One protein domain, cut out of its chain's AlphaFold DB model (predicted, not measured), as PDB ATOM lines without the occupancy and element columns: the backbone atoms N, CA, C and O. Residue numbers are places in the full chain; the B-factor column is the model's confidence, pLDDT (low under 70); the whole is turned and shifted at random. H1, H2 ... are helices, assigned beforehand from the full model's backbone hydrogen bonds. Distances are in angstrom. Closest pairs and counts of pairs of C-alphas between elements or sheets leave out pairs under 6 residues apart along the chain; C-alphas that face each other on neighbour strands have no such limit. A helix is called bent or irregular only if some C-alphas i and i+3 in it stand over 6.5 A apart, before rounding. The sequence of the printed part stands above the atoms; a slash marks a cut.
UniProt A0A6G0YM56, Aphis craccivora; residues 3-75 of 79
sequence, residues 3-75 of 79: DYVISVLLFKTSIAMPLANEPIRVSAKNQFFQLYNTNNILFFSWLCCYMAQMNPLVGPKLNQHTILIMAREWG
ATOM      1  N   ASP A   3      45.646  22.673  28.751       64.69
ATOM      2  CA  ASP A   3      45.247  22.592  27.336       64.69
ATOM      3  C   ASP A   3      46.329  23.075  26.350       64.69
ATOM      4  O   ASP A   3      46.485  22.551  25.240       64.69
ATOM      5  N   TYR A   4      47.135  24.059  26.767       64.00
ATOM      6  CA  TYR A   4      48.261  24.565  25.975       64.00
ATOM      7  C   TYR A   4      49.377  23.522  25.845       64.00
ATOM      8  O   TYR A   4      50.020  23.433  24.801       64.00
ATOM      9  N   VAL A   5      49.591  22.701  26.879       70.69
ATOM     10  CA  VAL A   5      50.626  21.656  26.882       70.69
ATOM     11  C   VAL A   5      50.259  20.544  25.901       70.69
ATOM     12  O   VAL A   5      51.115  20.119  25.126       70.69
ATOM     13  N   ILE A   6      48.982  20.142  25.860       73.44
ATOM     14  CA  ILE A   6      48.463  19.179  24.874       73.44
ATOM     15  C   ILE A   6      48.622  19.729  23.452       73.44
ATOM     16  O   ILE A   6      49.136  19.035  22.575       73.44
ATOM     17  N   SER A   7      48.276  21.000  23.234       69.19
ATOM     18  CA  SER A   7      48.427  21.659  21.928       69.19
ATOM     19  C   SER A   7      49.892  21.719  21.466       69.19
ATOM     20  O   SER A   7      50.202  21.408  20.314       69.19
ATOM     21  N   VAL A   8      50.822  22.052  22.368       72.31
ATOM     22  CA  VAL A   8      52.266  22.106  22.074       72.31
ATOM     23  C   VAL A   8      52.850  20.707  21.841       72.31
ATOM     24  O   VAL A   8      53.708  20.546  20.972       72.31
ATOM     25  N   LEU A   9      52.389  19.690  22.576       73.31
ATOM     26  CA  LEU A   9      52.801  18.295  22.390       73.31
ATOM     27  C   LEU A   9      52.342  17.745  21.033       73.31
ATOM     28  O   LEU A   9      53.170  17.185  20.319       73.31
ATOM     29  N   LEU A  10      51.081  17.964  20.644       71.38
ATOM     30  CA  LEU A  10      50.529  17.525  19.351       71.38
ATOM     31  C   LEU A  10      51.201  18.216  18.151       71.38
ATOM     32  O   LEU A  10      51.416  17.609  17.096       71.38
ATOM     33  N   PHE A  11      51.594  19.479  18.316       72.75
ATOM     34  CA  PHE A  11      52.365  20.197  17.303       72.75
ATOM     35  C   PHE A  11      53.815  19.686  17.217       72.75
ATOM     36  O   PHE A  11      54.329  19.439  16.125       72.75
ATOM     37  N   LYS A  12      54.476  19.449  18.363       73.44
ATOM     38  CA  LYS A  12      55.843  18.899  18.411       73.44
ATOM     39  C   LYS A  12      55.928  17.484  17.834       73.44
ATOM     40  O   LYS A  12      56.888  17.199  17.124       73.44
ATOM     41  N   THR A  13      54.948  16.615  18.084       68.94
ATOM     42  CA  THR A  13      54.918  15.257  17.508       68.94
ATOM     43  C   THR A  13      54.706  15.276  15.995       68.94
ATOM     44  O   THR A  13      55.293  14.452  15.299       68.94
ATOM     45  N   SER A  14      53.969  16.259  15.468       68.00
ATOM     46  CA  SER A  14      53.769  16.434  14.022       68.00
ATOM     47  C   SER A  14      55.047  16.864  13.276       68.00
ATOM     48  O   SER A  14      55.227  16.483  12.122       68.00
ATOM     49  N   ILE A  15      55.955  17.611  13.925       66.44
ATOM     50  CA  ILE A  15      57.215  18.104  13.320       66.44
ATOM     51  C   ILE A  15      58.417  17.190  13.619       66.44
ATOM     52  O   ILE A  15      59.327  17.087  12.800       66.44
ATOM     53  N   ALA A  16      58.438  16.499  14.765       61.56
ATOM     54  CA  ALA A  16      59.557  15.632  15.157       61.56
ATOM     55  C   ALA A  16      59.533  14.245  14.486       61.56
ATOM     56  O   ALA A  16      60.582  13.630  14.293       61.56
ATOM     57  N   MET A  17      58.350  13.749  14.108       59.06
ATOM     58  CA  MET A  17      58.174  12.424  13.510       59.06
ATOM     59  C   MET A  17      58.825  12.215  12.118       59.06
ATOM     60  O   MET A  17      59.270  11.097  11.869       59.06
ATOM     61  N   PRO A  18      58.990  13.219  11.228       61.59
ATOM     62  CA  PRO A  18      59.743  13.034   9.979       61.59
ATOM     63  C   PRO A  18      61.275  12.912  10.125       61.59
ATOM     64  O   PRO A  18      61.937  12.659   9.121       61.59
ATOM     65  N   LEU A  19      61.866  13.083  11.320       56.19
ATOM     66  CA  LEU A  19      63.334  13.135  11.501       56.19
ATOM     67  C   LEU A  19      63.965  11.878  12.134       56.19
ATOM     68  O   LEU A  19      65.189  11.790  12.223       56.19
ATOM     69  N   ALA A  20      63.173  10.885  12.548       57.03
ATOM     70  CA  ALA A  20      63.678   9.663  13.179       57.03
ATOM     71  C   ALA A  20      63.883   8.521  12.154       57.03
ATOM     72  O   ALA A  20      63.020   7.668  11.995       57.03
ATOM     73  N   ASN A  21      65.038   8.544  11.477       50.72
ATOM     74  CA  ASN A  21      65.801   7.432  10.868       50.72
ATOM     75  C   ASN A  21      65.060   6.360  10.010       50.72
ATOM     76  O   ASN A  21      64.315   5.529  10.524       50.72
ATOM     77  N   GLU A  22      65.354   6.303   8.699       64.38
ATOM     78  CA  GLU A  22      64.882   5.260   7.756       64.38
ATOM     79  C   GLU A  22      65.414   3.853   8.122       64.38
ATOM     80  O   GLU A  22      66.618   3.722   8.359       64.38
ATOM     81  N   PRO A  23      64.577   2.782   8.156       55.38
ATOM     82  CA  PRO A  23      64.207   2.021   6.943       55.38
ATOM     83  C   PRO A  23      62.761   1.423   6.933       55.38
ATOM     84  O   PRO A  23      62.156   1.220   7.976       55.38
ATOM     85  N   ILE A  24      62.242   1.059   5.737       55.81
ATOM     86  CA  ILE A  24      60.894   0.504   5.361       55.81
ATOM     87  C   ILE A  24      59.945   1.549   4.711       55.81
ATOM     88  O   ILE A  24      58.952   2.016   5.260       55.81
ATOM     89  N   ARG A  25      60.253   1.915   3.461       57.75
ATOM     90  CA  ARG A  25      59.867   3.181   2.802       57.75
ATOM     91  C   ARG A  25      58.458   3.276   2.173       57.75
ATOM     92  O   ARG A  25      58.108   4.353   1.702       57.75
ATOM     93  N   VAL A  26      57.640   2.216   2.119       56.50
ATOM     94  CA  VAL A  26      56.298   2.275   1.471       56.50
ATOM     95  C   VAL A  26      55.158   2.226   2.491       56.50
ATOM     96  O   VAL A  26      54.292   3.097   2.474       56.50
ATOM     97  N   SER A  27      55.204   1.287   3.445       55.84
ATOM     98  CA  SER A  27      54.256   1.253   4.571       55.84
ATOM     99  C   SER A  27      54.413   2.485   5.464       55.84
ATOM    100  O   SER A  27      53.425   3.137   5.782       55.84
ATOM    101  N   ALA A  28      55.655   2.876   5.781       60.53
ATOM    102  CA  ALA A  28      55.914   3.999   6.673       60.53
ATOM    103  C   ALA A  28      55.442   5.339   6.094       60.53
ATOM    104  O   ALA A  28      54.897   6.140   6.833       60.53
ATOM    105  N   LYS A  29      55.553   5.583   4.778       60.62
ATOM    106  CA  LYS A  29      55.033   6.821   4.159       60.62
ATOM    107  C   LYS A  29      53.524   6.945   4.301       60.62
ATOM    108  O   LYS A  29      53.032   8.008   4.664       60.62
ATOM    109  N   ASN A  30      52.810   5.846   4.070       62.31
ATOM    110  CA  ASN A  30      51.374   5.803   4.298       62.31
ATOM    111  C   ASN A  30      51.077   5.965   5.792       62.31
ATOM    112  O   ASN A  30      50.220   6.759   6.139       62.31
ATOM    113  N   GLN A  31      51.824   5.322   6.689       65.56
ATOM    114  CA  GLN A  31      51.639   5.474   8.137       65.56
ATOM    115  C   GLN A  31      51.914   6.905   8.630       65.56
ATOM    116  O   GLN A  31      51.112   7.441   9.385       65.56
ATOM    117  N   PHE A  32      52.976   7.566   8.165       68.75
ATOM    118  CA  PHE A  32      53.275   8.964   8.484       68.75
ATOM    119  C   PHE A  32      52.205   9.904   7.938       68.75
ATOM    120  O   PHE A  32      51.764  10.801   8.648       68.75
ATOM    121  N   PHE A  33      51.742   9.675   6.708       73.62
ATOM    122  CA  PHE A  33      50.652  10.447   6.123       73.62
ATOM    123  C   PHE A  33      49.345  10.270   6.910       73.62
ATOM    124  O   PHE A  33      48.661  11.251   7.190       73.62
ATOM    125  N   GLN A  34      49.024   9.044   7.333       73.56
ATOM    126  CA  GLN A  34      47.858   8.765   8.178       73.56
ATOM    127  C   GLN A  34      47.979   9.470   9.536       73.56
ATOM    128  O   GLN A  34      47.074  10.201   9.925       73.56
ATOM    129  N   LEU A  35      49.121   9.344  10.221       75.19
ATOM    130  CA  LEU A  35      49.360   9.994  11.515       75.19
ATOM    131  C   LEU A  35      49.327  11.524  11.412       75.19
ATOM    132  O   LEU A  35      48.755  12.186  12.278       75.19
ATOM    133  N   TYR A  36      49.892  12.091  10.348       80.31
ATOM    134  CA  TYR A  36      49.847  13.528  10.086       80.31
ATOM    135  C   TYR A  36      48.406  14.018   9.895       80.31
ATOM    136  O   TYR A  36      47.985  14.975  10.543       80.31
ATOM    137  N   ASN A  37      47.615  13.342   9.060       74.75
ATOM    138  CA  ASN A  37      46.232  13.744   8.802       74.75
ATOM    139  C   ASN A  37      45.338  13.596  10.041       74.75
ATOM    140  O   ASN A  37      44.552  14.498  10.338       74.75
ATOM    141  N   THR A  38      45.478  12.506  10.803       82.38
ATOM    142  CA  THR A  38      44.689  12.283  12.023       82.38
ATOM    143  C   THR A  38      44.987  13.332  13.094       82.38
ATOM    144  O   THR A  38      44.052  13.867  13.687       82.38
ATOM    145  N   ASN A  39      46.257  13.688  13.309       80.12
ATOM    146  CA  ASN A  39      46.621  14.726  14.280       80.12
ATOM    147  C   ASN A  39      46.071  16.104  13.891       80.12
ATOM    148  O   ASN A  39      45.535  16.807  14.747       80.12
ATOM    149  N   ASN A  40      46.134  16.468  12.605       79.31
ATOM    150  CA  ASN A  40      45.553  17.722  12.122       79.31
ATOM    151  C   ASN A  40      44.037  17.769  12.357       79.31
ATOM    152  O   ASN A  40      43.527  18.750  12.891       79.31
ATOM    153  N   ILE A  41      43.315  16.699  12.020       85.50
ATOM    154  CA  ILE A  41      41.859  16.627  12.215       85.50
ATOM    155  C   ILE A  41      41.486  16.715  13.699       85.50
ATOM    156  O   ILE A  41      40.569  17.454  14.049       85.50
ATOM    157  N   LEU A  42      42.204  16.007  14.575       84.62
ATOM    158  CA  LEU A  42      41.968  16.056  16.021       84.62
ATOM    159  C   LEU A  42      42.213  17.457  16.585       84.62
ATOM    160  O   LEU A  42      41.394  17.958  17.353       84.62
ATOM    161  N   PHE A  43      43.298  18.109  16.163       81.75
ATOM    162  CA  PHE A  43      43.618  19.469  16.585       81.75
ATOM    163  C   PHE A  43      42.562  20.481  16.120       81.75
ATOM    164  O   PHE A  43      42.046  21.250  16.930       81.75
ATOM    165  N   PHE A  44      42.189  20.456  14.836       83.00
ATOM    166  CA  PHE A  44      41.168  21.357  14.297       83.00
ATOM    167  C   PHE A  44      39.784  21.102  14.907       83.00
ATOM    168  O   PHE A  44      39.072  22.058  15.209       83.00
ATOM    169  N   SER A  45      39.414  19.839  15.142       84.31
ATOM    170  CA  SER A  45      38.168  19.490  15.833       84.31
ATOM    171  C   SER A  45      38.157  20.031  17.262       84.31
ATOM    172  O   SER A  45      37.174  20.638  17.680       84.31
ATOM    173  N   TRP A  46      39.250  19.850  18.005       82.94
ATOM    174  CA  TRP A  46      39.372  20.331  19.378       82.94
ATOM    175  C   TRP A  46      39.302  21.859  19.458       82.94
ATOM    176  O   TRP A  46      38.499  22.399  20.219       82.94
ATOM    177  N   LEU A  47      40.067  22.559  18.613       83.94
ATOM    178  CA  LEU A  47      40.066  24.021  18.555       83.94
ATOM    179  C   LEU A  47      38.680  24.570  18.182       83.94
ATOM    180  O   LEU A  47      38.220  25.549  18.768       83.94
ATOM    181  N   CYS A  48      37.990  23.925  17.238       84.56
ATOM    182  CA  CYS A  48      36.631  24.290  16.842       84.56
ATOM    183  C   CYS A  48      35.646  24.159  18.015       84.56
ATOM    184  O   CYS A  48      34.935  25.113  18.337       84.56
ATOM    185  N   CYS A  49      35.650  23.017  18.709       83.06
ATOM    186  CA  CYS A  49      34.798  22.799  19.879       83.06
ATOM    187  C   CYS A  49      35.126  23.755  21.034       83.06
ATOM    188  O   CYS A  49      34.218  24.166  21.757       83.06
ATOM    189  N   TYR A  50      36.398  24.113  21.206       84.56
ATOM    190  CA  TYR A  50      36.836  25.067  22.219       84.56
ATOM    191  C   TYR A  50      36.333  26.484  21.913       84.56
ATOM    192  O   TYR A  50      35.717  27.125  22.762       84.56
ATOM    193  N   MET A  51      36.505  26.960  20.673       84.06
ATOM    194  CA  MET A  51      36.033  28.289  20.267       84.06
ATOM    195  C   MET A  51      34.509  28.416  20.333       84.06
ATOM    196  O   MET A  51      34.008  29.465  20.736       84.06
ATOM    197  N   ALA A  52      33.775  27.344  20.019       80.94
ATOM    198  CA  ALA A  52      32.317  27.315  20.140       80.94
ATOM    199  C   ALA A  52      31.816  27.600  21.572       80.94
ATOM    200  O   ALA A  52      30.669  28.007  21.747       80.94
ATOM    201  N   GLN A  53      32.666  27.424  22.588       81.00
ATOM    202  CA  GLN A  53      32.320  27.615  24.000       81.00
ATOM    203  C   GLN A  53      32.773  28.968  24.580       81.00
ATOM    204  O   GLN A  53      32.346  29.310  25.677       81.00
ATOM    205  N   MET A  54      33.595  29.757  23.874       79.81
ATOM    206  CA  MET A  54      34.181  31.006  24.408       79.81
ATOM    207  C   MET A  54      33.238  32.221  24.354       79.81
ATOM    208  O   MET A  54      33.488  33.224  25.016       79.81
ATOM    209  N   ASN A  55      32.147  32.139  23.591       80.50
ATOM    210  CA  ASN A  55      31.053  33.111  23.634       80.50
ATOM    211  C   ASN A  55      29.710  32.394  23.413       80.50
ATOM    212  O   ASN A  55      29.141  32.454  22.318       80.50
ATOM    213  N   PRO A  56      29.232  31.635  24.412       75.19
ATOM    214  CA  PRO A  56      28.053  30.804  24.254       75.19
ATOM    215  C   PRO A  56      26.809  31.695  24.165       75.19
ATOM    216  O   PRO A  56      26.394  32.313  25.140       75.19
ATOM    217  N   LEU A  57      26.195  31.755  22.981       78.69
ATOM    218  CA  LEU A  57      24.948  32.502  22.755       78.69
ATOM    219  C   LEU A  57      23.728  31.820  23.397       78.69
ATOM    220  O   LEU A  57      22.687  32.447  23.582       78.69
ATOM    221  N   VAL A  58      23.843  30.528  23.712       81.94
ATOM    222  CA  VAL A  58      22.766  29.695  24.252       81.94
ATOM    223  C   VAL A  58      23.316  28.854  25.398       81.94
ATOM    224  O   VAL A  58      24.232  28.057  25.208       81.94
ATOM    225  N   GLY A  59      22.736  29.029  26.585       82.50
ATOM    226  CA  GLY A  59      22.979  28.176  27.746       82.50
ATOM    227  C   GLY A  59      21.946  27.045  27.855       82.50
ATOM    228  O   GLY A  59      20.850  27.146  27.295       82.50
ATOM    229  N   PRO A  60      22.258  25.963  28.587       83.88
ATOM    230  CA  PRO A  60      21.307  24.888  28.838       83.88
ATOM    231  C   PRO A  60      20.121  25.399  29.674       83.88
ATOM    232  O   PRO A  60      20.297  26.072  30.689       83.88
ATOM    233  N   LYS A  61      18.892  25.069  29.260       85.38
ATOM    234  CA  LYS A  61      17.669  25.450  29.982       85.38
ATOM    235  C   LYS A  61      17.367  24.415  31.067       85.38
ATOM    236  O   LYS A  61      16.896  23.324  30.759       85.38
ATOM    237  N   LEU A  62      17.645  24.753  32.326       86.69
ATOM    238  CA  LEU A  62      17.390  23.876  33.472       86.69
ATOM    239  C   LEU A  62      16.097  24.239  34.211       86.69
ATOM    240  O   LEU A  62      15.707  25.402  34.286       86.69
ATOM    241  N   ASN A  63      15.456  23.222  34.794       87.81
ATOM    242  CA  ASN A  63      14.354  23.402  35.736       87.81
ATOM    243  C   ASN A  63      14.894  23.903  37.091       87.81
ATOM    244  O   ASN A  63      15.973  23.483  37.516       87.81
ATOM    245  N   GLN A  64      14.133  24.743  37.798       86.62
ATOM    246  CA  GLN A  64      14.527  25.335  39.086       86.62
ATOM    247  C   GLN A  64      14.958  24.290  40.121       86.62
ATOM    248  O   GLN A  64      15.934  24.502  40.835       86.62
ATOM    249  N   HIS A  65      14.288  23.134  40.162       89.12
ATOM    250  CA  HIS A  65      14.666  22.039  41.058       89.12
ATOM    251  C   HIS A  65      16.092  21.526  40.787       89.12
ATOM    252  O   HIS A  65      16.864  21.299  41.713       89.12
ATOM    253  N   THR A  66      16.472  21.391  39.513       89.31
ATOM    254  CA  THR A  66      17.821  20.962  39.120       89.31
ATOM    255  C   THR A  66      18.865  22.035  39.437       89.31
ATOM    256  O   THR A  66      19.960  21.697  39.876       89.31
ATOM    257  N   ILE A  67      18.520  23.319  39.281       87.44
ATOM    258  CA  ILE A  67      19.408  24.444  39.618       87.44
ATOM    259  C   ILE A  67      19.708  24.471  41.122       87.44
ATOM    260  O   ILE A  67      20.869  24.605  41.491       87.44
ATOM    261  N   LEU A  68      18.703  24.280  41.983       86.25
ATOM    262  CA  LEU A  68      18.879  24.239  43.444       86.25
ATOM    263  C   LEU A  68      19.797  23.095  43.899       86.25
ATOM    264  O   LEU A  68      20.615  23.277  44.800       86.25
ATOM    265  N   ILE A  69      19.693  21.927  43.260       89.12
ATOM    266  CA  ILE A  69      20.588  20.796  43.539       89.12
ATOM    267  C   ILE A  69      22.012  21.121  43.081       89.12
ATOM    268  O   ILE A  69      22.945  20.970  43.861       89.12
ATOM    269  N   MET A  70      22.192  21.615  41.852       86.69
ATOM    270  CA  MET A  70      23.521  21.982  41.343       86.69
ATOM    271  C   MET A  70      24.186  23.071  42.191       86.69
ATOM    272  O   MET A  70      25.371  22.979  42.489       86.69
ATOM    273  N   ALA A  71      23.413  24.064  42.624       85.94
ATOM    274  CA  ALA A  71      23.829  25.135  43.522       85.94
ATOM    275  C   ALA A  71      24.339  24.593  44.871       85.94
ATOM    276  O   ALA A  71      25.416  24.976  45.334       85.94
ATOM    277  N   ARG A  72      23.613  23.632  45.460       86.44
ATOM    278  CA  ARG A  72      24.018  22.938  46.689       86.44
ATOM    279  C   ARG A  72      25.317  22.145  46.514       86.44
ATOM    280  O   ARG A  72      26.193  22.256  47.365       86.44
ATOM    281  N   GLU A  73      25.444  21.370  45.437       88.44
ATOM    282  CA  GLU A  73      26.619  20.516  45.188       88.44
ATOM    283  C   GLU A  73      27.875  21.324  44.825       88.44
ATOM    284  O   GLU A  73      28.985  20.960  45.208       88.44
ATOM    285  N   TRP A  74      27.718  22.455  44.129       88.06
ATOM    286  CA  TRP A  74      28.824  23.369  43.813       88.06
ATOM    287  C   TRP A  74      29.117  24.414  44.898       88.06
ATOM    288  O   TRP A  74      29.982  25.265  44.700       88.06
ATOM    289  N   GLY A  75      28.449  24.356  46.053       83.38
ATOM    290  CA  GLY A  75      28.731  25.241  47.190       83.38
ATOM    291  C   GLY A  75      28.254  26.688  47.020       83.38
ATOM    292  O   GLY A  75      28.625  27.548  47.814       83.38
TER     293      GLY A  75
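AT A GLANCE: This is residues 3 to 75 of the 79 residues of a protein of Aphis craccivora (UniProt A0A6G0YM56). Two helices, H1 and the longer H2, fold into a helical hairpin, and beyond it a drawn-out link leads to a short helix, H3, that stands free of the hairpin at the far end. The long axis of this extended rod is made by the hairpin together with the link of residues 52 to 63 and H3. The printed part has 73 residues with three named helices, in the order H1, H2, H3, and no named strand; the class is all helix. The radius of gyration of the C-alphas is 20.9 A, and the C-alphas span 63 by 22 by 20 A.

HOW THE PARTS SIT: H1, residues 3 to 19, and H2, residues 27 to 51, form a helical hairpin over a short link of 7 residues. They touch, with the C-alphas of Ser 14 and Tyr 36 closest at 6.3 A. H2 touches H1 with residues 32 to 43 alone. Their lines stand at a shallow tilt of 19 degrees, and they run opposite ways. H3, residues 64 to 73, touches no helix and is apart from both H1 and H2. Every O i to N i+4 pair is within hydrogen-bond range in H2 and H3, and 11 of 13 are in H1.

IN THESE COORDINATES: H1 begins at C-alpha 3, at (45.247, 22.592, 27.336), and measures 25.8 A from first to last C-alpha. It is only just irregular: C-alphas 15 and 18 are 6.6 A apart. H2 begins at C-alpha 27, at (54.256, 1.253, 4.571), and measures 36.2 A. H3 measures 14.4 A and ends at C-alpha 73, at (26.619, 20.516, 45.188).

THE WHOLE: The two C-alphas farthest apart, those of Pro 23 and Gln 64, are 63.6 A apart. The printed part has no cut. The link from H2 to H3, 12 residues, is long. Residues 19 to 28 and 48 to 75 stand free. The mean pLDDT of the printed part is 75.2; residues 3 to 4, residue 7 and residues 13 to 32 are under 70.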